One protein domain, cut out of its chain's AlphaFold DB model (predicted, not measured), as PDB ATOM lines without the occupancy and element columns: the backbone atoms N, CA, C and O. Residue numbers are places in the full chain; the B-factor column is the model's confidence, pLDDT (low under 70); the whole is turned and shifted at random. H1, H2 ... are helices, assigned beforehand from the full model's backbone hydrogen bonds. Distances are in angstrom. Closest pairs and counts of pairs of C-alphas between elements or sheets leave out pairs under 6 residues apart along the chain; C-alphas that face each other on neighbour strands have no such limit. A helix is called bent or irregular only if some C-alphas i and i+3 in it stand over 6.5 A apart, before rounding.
ATOM      1  N   ILE A   4     -39.523 -27.118 -10.930       92.38
ATOM      2  CA  ILE A   4     -39.152 -28.477 -10.523       92.38
ATOM      3  C   ILE A   4     -38.343 -29.240 -11.584       92.38
ATOM      4  O   ILE A   4     -37.507 -30.059 -11.226       92.38
ATOM      5  N   VAL A   5     -38.530 -28.945 -12.879       94.19
ATOM      6  CA  VAL A   5     -37.737 -29.560 -13.961       94.19
ATOM      7  C   VAL A   5     -36.259 -29.184 -13.840       94.19
ATOM      8  O   VAL A   5     -35.390 -30.036 -14.014       94.19
ATOM      9  N   GLY A   6     -35.973 -27.916 -13.531       93.06
ATOM     10  CA  GLY A   6     -34.609 -27.430 -13.330       93.06
ATOM     11  C   GLY A   6     -33.989 -27.999 -12.058       93.06
ATOM     12  O   GLY A   6     -32.852 -28.458 -12.088       93.06
ATOM     13  N   GLU A   7     -34.766 -28.051 -10.974       95.19
ATOM     14  CA  GLU A   7     -34.330 -28.636  -9.702       95.19
ATOM     15  C   GLU A   7     -33.992 -30.129  -9.847       95.19
ATOM     16  O   GLU A   7     -32.947 -30.582  -9.383       95.19
ATOM     17  N   PHE A   8     -34.824 -30.903 -10.552       95.81
ATOM     18  CA  PHE A   8     -34.547 -32.319 -10.815       95.81
ATOM     19  C   PHE A   8     -33.308 -32.510 -11.687       95.81
ATOM     20  O   PHE A   8     -32.488 -33.379 -11.391       95.81
ATOM     21  N   ALA A   9     -33.114 -31.679 -12.711       94.81
ATOM     22  CA  ALA A   9     -31.893 -31.725 -13.506       94.81
ATOM     23  C   ALA A   9     -30.643 -31.415 -12.659       94.81
ATOM     24  O   ALA A   9     -29.647 -32.127 -12.768       94.81
ATOM     25  N   ALA A  10     -30.703 -30.397 -11.794       96.25
ATOM     26  CA  ALA A  10     -29.576 -29.965 -10.969       96.25
ATOM     27  C   ALA A  10     -29.206 -30.976  -9.872       96.25
ATOM     28  O   ALA A  10     -28.024 -31.210  -9.626       96.25
ATOM     29  N   HIS A  11     -30.203 -31.572  -9.213       97.06
ATOM     30  CA  HIS A  11     -29.983 -32.420  -8.041       97.06
ATOM     31  C   HIS A  11     -29.945 -33.919  -8.346       97.06
ATOM     32  O   HIS A  11     -29.226 -34.652  -7.670       97.06
ATOM     33  N   LEU A  12     -30.714 -34.387  -9.332       96.69
ATOM     34  CA  LEU A  12     -30.842 -35.814  -9.643       96.69
ATOM     35  C   LEU A  12     -30.107 -36.202 -10.930       96.69
ATOM     36  O   LEU A  12     -29.818 -37.378 -11.126       96.69
ATOM     37  N   GLY A  13     -29.812 -35.239 -11.812       95.75
ATOM     38  CA  GLY A  13     -29.134 -35.504 -13.084       95.75
ATOM     39  C   GLY A  13     -29.942 -36.378 -14.050       95.75
ATOM     40  O   GLY A  13     -29.369 -36.952 -14.974       95.75
ATOM     41  N   ILE A  14     -31.258 -36.500 -13.843       92.31
ATOM     42  CA  ILE A  14     -32.147 -37.322 -14.671       92.31
ATOM     43  C   ILE A  14     -32.972 -36.458 -15.636       92.31
ATOM     44  O   ILE A  14     -33.386 -35.349 -15.280       92.31
ATOM     45  N   PRO A  15     -33.264 -36.951 -16.852       91.00
ATOM     46  CA  PRO A  15     -34.197 -36.282 -17.748       91.00
ATOM     47  C   PRO A  15     -35.614 -36.309 -17.161       91.00
ATOM     48  O   PRO A  15     -36.075 -37.330 -16.659       91.00
ATOM     49  N   THR A  16     -36.322 -35.182 -17.248       93.19
ATOM     50  CA  THR A  16     -37.712 -35.059 -16.783       93.19
ATOM     51  C   THR A  16     -38.660 -34.975 -17.972       93.19
ATOM     52  O   THR A  16     -38.446 -34.180 -18.887       93.19
ATOM     53  N   VAL A  17     -39.737 -35.762 -17.939       93.38
ATOM     54  CA  VAL A  17     -40.821 -35.715 -18.930       93.38
ATOM     55  C   VAL A  17     -42.044 -35.062 -18.294       93.38
ATOM     56  O   VAL A  17     -42.566 -35.547 -17.293       93.38
ATOM     57  N   LEU A  18     -42.525 -33.973 -18.894       94.31
ATOM     58  CA  LEU A  18     -43.804 -33.351 -18.555       94.31
ATOM     59  C   LEU A  18     -44.837 -33.749 -19.610       94.31
ATOM     60  O   LEU A  18     -44.693 -33.370 -20.769       94.31
ATOM     61  N   MET A  19     -45.860 -34.518 -19.227       94.50
ATOM     62  CA  MET A  19     -46.822 -35.056 -20.200       94.50
ATOM     63  C   MET A  19     -47.978 -34.103 -20.511       94.50
ATOM     64  O   MET A  19     -48.324 -33.987 -21.675       94.50
ATOM     65  N   GLY A  20     -48.526 -33.407 -19.505       93.06
ATOM     66  CA  GLY A  20     -49.548 -32.360 -19.663       93.06
ATOM     67  C   GLY A  20     -50.821 -32.792 -20.406       93.06
ATOM     68  O   GLY A  20     -50.838 -32.897 -21.624       93.06
ATOM     69  N   PHE A  21     -51.931 -32.959 -19.687       96.81
ATOM     70  CA  PHE A  21     -53.196 -33.419 -20.287       96.81
ATOM     71  C   PHE A  21     -54.310 -32.365 -20.290       96.81
ATOM     72  O   PHE A  21     -55.389 -32.624 -20.816       96.81
ATOM     73  N   GLY A  22     -54.076 -31.194 -19.696       95.62
ATOM     74  CA  GLY A  22     -55.061 -30.115 -19.643       95.62
ATOM     75  C   GLY A  22     -55.184 -29.345 -20.957       95.62
ATOM     76  O   GLY A  22     -54.275 -29.347 -21.790       95.62
ATOM     77  N   LEU A  23     -56.315 -28.670 -21.129       96.75
ATOM     78  CA  LEU A  23     -56.573 -27.744 -22.225       96.75
ATOM     79  C   LEU A  23     -56.267 -26.296 -21.810       96.75
ATOM     80  O   LEU A  23     -56.338 -25.960 -20.626       96.75
ATOM     81  N   PRO A  24     -55.968 -25.396 -22.768       96.38
ATOM     82  CA  PRO A  24     -55.728 -23.985 -22.461       96.38
ATOM     83  C   PRO A  24     -56.889 -23.286 -21.729       96.38
ATOM     84  O   PRO A  24     -56.659 -22.299 -21.038       96.38
ATOM     85  N   ASP A  25     -58.121 -23.784 -21.876       97.44
ATOM     86  CA  ASP A  25     -59.342 -23.238 -21.274       97.44
ATOM     87  C   ASP A  25     -59.810 -23.995 -20.016       97.44
ATOM     88  O   ASP A  25     -60.944 -23.805 -19.565       97.44
ATOM     89  N   ASP A  26     -58.961 -24.848 -19.437       97.81
ATOM     90  CA  ASP A  26     -59.265 -25.527 -18.172       97.81
ATOM     91  C   ASP A  26     -59.275 -24.556 -16.986       97.81
ATOM     92  O   ASP A  26     -59.906 -24.838 -15.975       97.81
ATOM     93  N   GLY A  27     -58.650 -23.381 -17.119       96.12
ATOM     94  CA  GLY A  27     -58.760 -22.314 -16.126       96.12
ATOM     95  C   GLY A  27     -58.045 -22.624 -14.811       96.12
ATOM     96  O   GLY A  27     -58.553 -22.257 -13.758       96.12
ATOM     97  N   LEU A  28     -56.877 -23.277 -14.877       94.81
ATOM     98  CA  LEU A  28     -56.034 -23.580 -13.714       94.81
ATOM     99  C   LEU A  28     -55.901 -22.353 -12.795       94.81
ATOM    100  O   LEU A  28     -55.480 -21.282 -13.238       94.81
ATOM    101  N   HIS A  29     -56.251 -22.521 -11.519       94.88
ATOM    102  CA  HIS A  29     -56.237 -21.469 -10.495       94.88
ATOM    103  C   HIS A  29     -57.225 -20.310 -10.723       94.88
ATOM    104  O   HIS A  29     -57.028 -19.216 -10.192       94.88
ATOM    105  N   SER A  30     -58.295 -20.528 -11.488       97.19
ATOM    106  CA  SER A  30     -59.339 -19.534 -11.766       97.19
ATOM    107  C   SER A  30     -60.745 -20.083 -11.466       97.19
ATOM    108  O   SER A  30     -60.938 -21.295 -11.380       97.19
ATOM    109  N   PRO A  31     -61.770 -19.224 -11.289       97.56
ATOM    110  CA  PRO A  31     -63.151 -19.684 -11.149       97.56
ATOM    111  C   PRO A  31     -63.614 -20.512 -12.354       97.56
ATOM    112  O   PRO A  31     -63.243 -20.219 -13.489       97.56
ATOM    113  N   ASN A  32     -64.487 -21.493 -12.103       97.44
ATOM    114  CA  ASN A  32     -64.949 -22.472 -13.096       97.44
ATOM    115  C   ASN A  32     -63.814 -23.302 -13.721       97.44
ATOM    116  O   ASN A  32     -63.926 -23.708 -14.880       97.44
ATOM    117  N   GLU A  33     -62.749 -23.563 -12.953       98.38
ATOM    118  CA  GLU A  33     -61.743 -24.557 -13.317       98.38
ATOM    119  C   GLU A  33     -62.436 -25.881 -13.664       98.38
ATOM    120  O   GLU A  33     -63.311 -26.362 -12.932       98.38
ATOM    121  N   LYS A  34     -62.081 -26.447 -14.814       98.12
ATOM    122  CA  LYS A  34     -62.677 -27.678 -15.325       98.12
ATOM    123  C   LYS A  34     -61.610 -28.596 -15.889       98.12
ATOM    124  O   LYS A  34     -60.473 -28.202 -16.106       98.12
ATOM    125  N   TYR A  35     -62.028 -29.816 -16.188       98.06
ATOM    126  CA  TYR A  35     -61.191 -30.774 -16.881       98.06
ATOM    127  C   TYR A  35     -62.031 -31.594 -17.856       98.06
ATOM    128  O   TYR A  35     -63.132 -32.045 -17.522       98.06
ATOM    129  N   LYS A  36     -61.542 -31.776 -19.086       98.19
ATOM    130  CA  LYS A  36     -62.276 -32.525 -20.112       98.19
ATOM    131  C   LYS A  36     -62.293 -34.016 -19.767       98.19
ATOM    132  O   LYS A  36     -61.248 -34.643 -19.633       98.19
ATOM    133  N   LEU A  37     -63.487 -34.606 -19.695       98.44
ATOM    134  CA  LEU A  37     -63.661 -36.013 -19.318       98.44
ATOM    135  C   LEU A  37     -62.919 -36.983 -20.258       98.44
ATOM    136  O   LEU A  37     -62.354 -37.977 -19.817       98.44
ATOM    137  N   GLU A  38     -62.857 -36.669 -21.549       98.44
ATOM    138  CA  GLU A  38     -62.060 -37.440 -22.509       98.44
ATOM    139  C   GLU A  38     -60.562 -37.430 -22.153       98.44
ATOM    140  O   GLU A  38     -59.928 -38.482 -22.155       98.44
ATOM    141  N   ASN A  39     -60.011 -36.277 -21.756       98.31
ATOM    142  CA  ASN A  39     -58.611 -36.152 -21.341       98.31
ATOM    143  C   ASN A  39     -58.339 -36.895 -20.024       98.31
ATOM    144  O   ASN A  39     -57.208 -37.309 -19.783       98.31
ATOM    145  N   PHE A  40     -59.355 -37.096 -19.177       98.12
ATOM    146  CA  PHE A  40     -59.240 -37.938 -17.983       98.12
ATOM    147  C   PHE A  40     -59.011 -39.396 -18.362       98.12
ATOM    148  O   PHE A  40     -57.996 -39.974 -17.978       98.12
ATOM    149  N   TYR A  41     -59.890 -39.963 -19.188       98.62
ATOM    150  CA  TYR A  41     -59.774 -41.361 -19.599       98.62
ATOM    151  C   TYR A  41     -58.547 -41.618 -20.477       98.62
ATOM    152  O   TYR A  41     -57.799 -42.566 -20.231       98.62
ATOM    153  N   LEU A  42     -58.303 -40.764 -21.475       98.31
ATOM    154  CA  LEU A  42     -57.135 -40.905 -22.340       98.31
ATOM    155  C   LEU A  42     -55.836 -40.671 -21.565       98.31
ATOM    156  O   LEU A  42     -54.897 -41.432 -21.757       98.31
ATOM    157  N   GLY A  43     -55.798 -39.706 -20.641       98.19
ATOM    158  CA  GLY A  43     -54.638 -39.464 -19.782       98.19
ATOM    159  C   GLY A  43     -54.276 -40.683 -18.932       98.19
ATOM    160  O   GLY A  43     -53.106 -41.060 -18.875       98.19
ATOM    161  N   THR A  44     -55.268 -41.365 -18.342       98.44
ATOM    162  CA  THR A  44     -55.036 -42.630 -17.621       98.44
ATOM    163  C   THR A  44     -54.395 -43.683 -18.526       98.44
ATOM    164  O   THR A  44     -53.385 -44.279 -18.151       98.44
ATOM    165  N   MET A  45     -54.931 -43.879 -19.733       98.50
ATOM    166  CA  MET A  45     -54.374 -44.839 -20.691       98.50
ATOM    167  C   MET A  45     -52.974 -44.441 -21.167       98.50
ATOM    168  O   MET A  45     -52.100 -45.295 -21.295       98.50
ATOM    169  N   THR A  46     -52.721 -43.148 -21.383       98.25
ATOM    170  CA  THR A  46     -51.398 -42.639 -21.758       98.25
ATOM    171  C   THR A  46     -50.360 -42.940 -20.682       98.25
ATOM    172  O   THR A  46     -49.285 -43.432 -21.016       98.25
ATOM    173  N   VAL A  47     -50.672 -42.703 -19.403       97.94
ATOM    174  CA  VAL A  47     -49.752 -43.017 -18.295       97.94
ATOM    175  C   VAL A  47     -49.509 -44.522 -18.197       97.94
ATOM    176  O   VAL A  47     -48.358 -44.938 -18.067       97.94
ATOM    177  N   ALA A  48     -50.558 -45.343 -18.317       98.19
ATOM    178  CA  ALA A  48     -50.423 -46.798 -18.307       98.19
ATOM    179  C   ALA A  48     -49.477 -47.289 -19.417       98.19
ATOM    180  O   ALA A  48     -48.524 -48.013 -19.138       98.19
ATOM    181  N   HIS A  49     -49.670 -46.826 -20.656       98.12
ATOM    182  CA  HIS A  49     -48.796 -47.177 -21.778       98.12
ATOM    183  C   HIS A  49     -47.380 -46.612 -21.654       98.12
ATOM    184  O   HIS A  49     -46.427 -47.236 -22.116       98.12
ATOM    185  N   PHE A  50     -47.212 -45.432 -21.052       97.88
ATOM    186  CA  PHE A  50     -45.885 -44.886 -20.789       97.88
ATOM    187  C   PHE A  50     -45.108 -45.794 -19.830       97.88
ATOM    188  O   PHE A  50     -43.970 -46.154 -20.121       97.88
ATOM    189  N   LEU A  51     -45.730 -46.211 -18.725       97.31
ATOM    190  CA  LEU A  51     -45.104 -47.103 -17.749       97.31
ATOM    191  C   LEU A  51     -44.861 -48.505 -18.315       97.31
ATOM    192  O   LEU A  51     -43.802 -49.071 -18.076       97.31
ATOM    193  N   GLU A  52     -45.785 -49.034 -19.117       98.00
ATOM    194  CA  GLU A  52     -45.598 -50.303 -19.833       98.00
ATOM    195  C   GLU A  52     -44.349 -50.279 -20.730       98.00
ATOM    196  O   GLU A  52     -43.611 -51.260 -20.794       98.00
ATOM    197  N   LYS A  53     -44.091 -49.157 -21.415       97.00
ATOM    198  CA  LYS A  53     -42.966 -49.031 -22.353       97.00
ATOM    199  C   LYS A  53     -41.646 -48.615 -21.710       97.00
ATOM    200  O   LYS A  53     -40.597 -48.973 -22.238       97.00
ATOM    201  N   TYR A  54     -41.687 -47.823 -20.640       95.38
ATOM    202  CA  TYR A  54     -40.512 -47.112 -20.118       95.38
ATOM    203  C   TYR A  54     -40.318 -47.228 -18.598       95.38
ATOM    204  O   TYR A  54     -39.373 -46.650 -18.076       95.38
ATOM    205  N   GLY A  55     -41.201 -47.918 -17.873       89.69
ATOM    206  CA  GLY A  55     -41.193 -47.983 -16.405       89.69
ATOM    207  C   GLY A  55     -40.337 -49.095 -15.785       89.69
ATOM    208  O   GLY A  55     -40.518 -49.367 -14.600       89.69
ATOM    209  N   ALA A  56     -39.478 -49.756 -16.571       69.69
ATOM    210  CA  ALA A  56     -38.594 -50.842 -16.129       69.69
ATOM    211  C   ALA A  56     -37.220 -50.337 -15.668       69.69
ATOM    212  O   ALA A  56     -36.677 -49.425 -16.332       69.69
TER     213      ALA A  56
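AT A GLANCE: This is residues 4 to 56 of the 56 residues of the protein "M20/M25/M40 family metallo-hydrolase" of Bryobacterales bacterium (UniProt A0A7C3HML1). A flat, open model in which a short helix, H1, and a longer helix, H2, lie apart and run much the same way, joined by a long link, residues 13 to 36. From the end of H1 the link runs through the space between the two helices, makes a loop round Pro 31, and folds back to the start of H2; the last residues, 51 to 56, stick out. The printed part has 53 residues, with two named helices in the order H1, H2 and no named strand, and its class is all helix. It is only just loose, close to extended, with a radius of gyration of the C-alphas of 14.4 A, and it spans 38 by 26 by 11 A.

HOW THE PARTS SIT: H1, residues 4 to 12, is apart from H2, residues 37 to 54: no C-alpha of the one is within 8 A of the other. Between them is a long link of 24 residues. In both H1 and H2 every O i to N i+4 pair is within hydrogen-bond range. Residues 51 to 56, of which 51 to 54 belong to H2, stand free.

IN THESE COORDINATES: H1 begins at C-alpha 4, at (-39.152, -28.477, -10.523), and measures 11.1 A from first to last C-alpha. The link has C-alpha 31 at (-63.151, -19.684, -11.149). H2, the longest helix with 18 residues, measures 25.7 A and ends at C-alpha 54, at (-40.512, -47.112, -20.118). Neither helix is bent.

THE WHOLE: The two C-alphas farthest apart are those of Pro 31 and Ala 56, at 40.0 A. The C-alphas of Ile 4 and Ala 56, the first and last printed, are 23.1 A apart, and Ala 56 is the chain's last residue. The printed part has no cut. The mean pLDDT of the printed part is 95.8, and residue 56 is under 70.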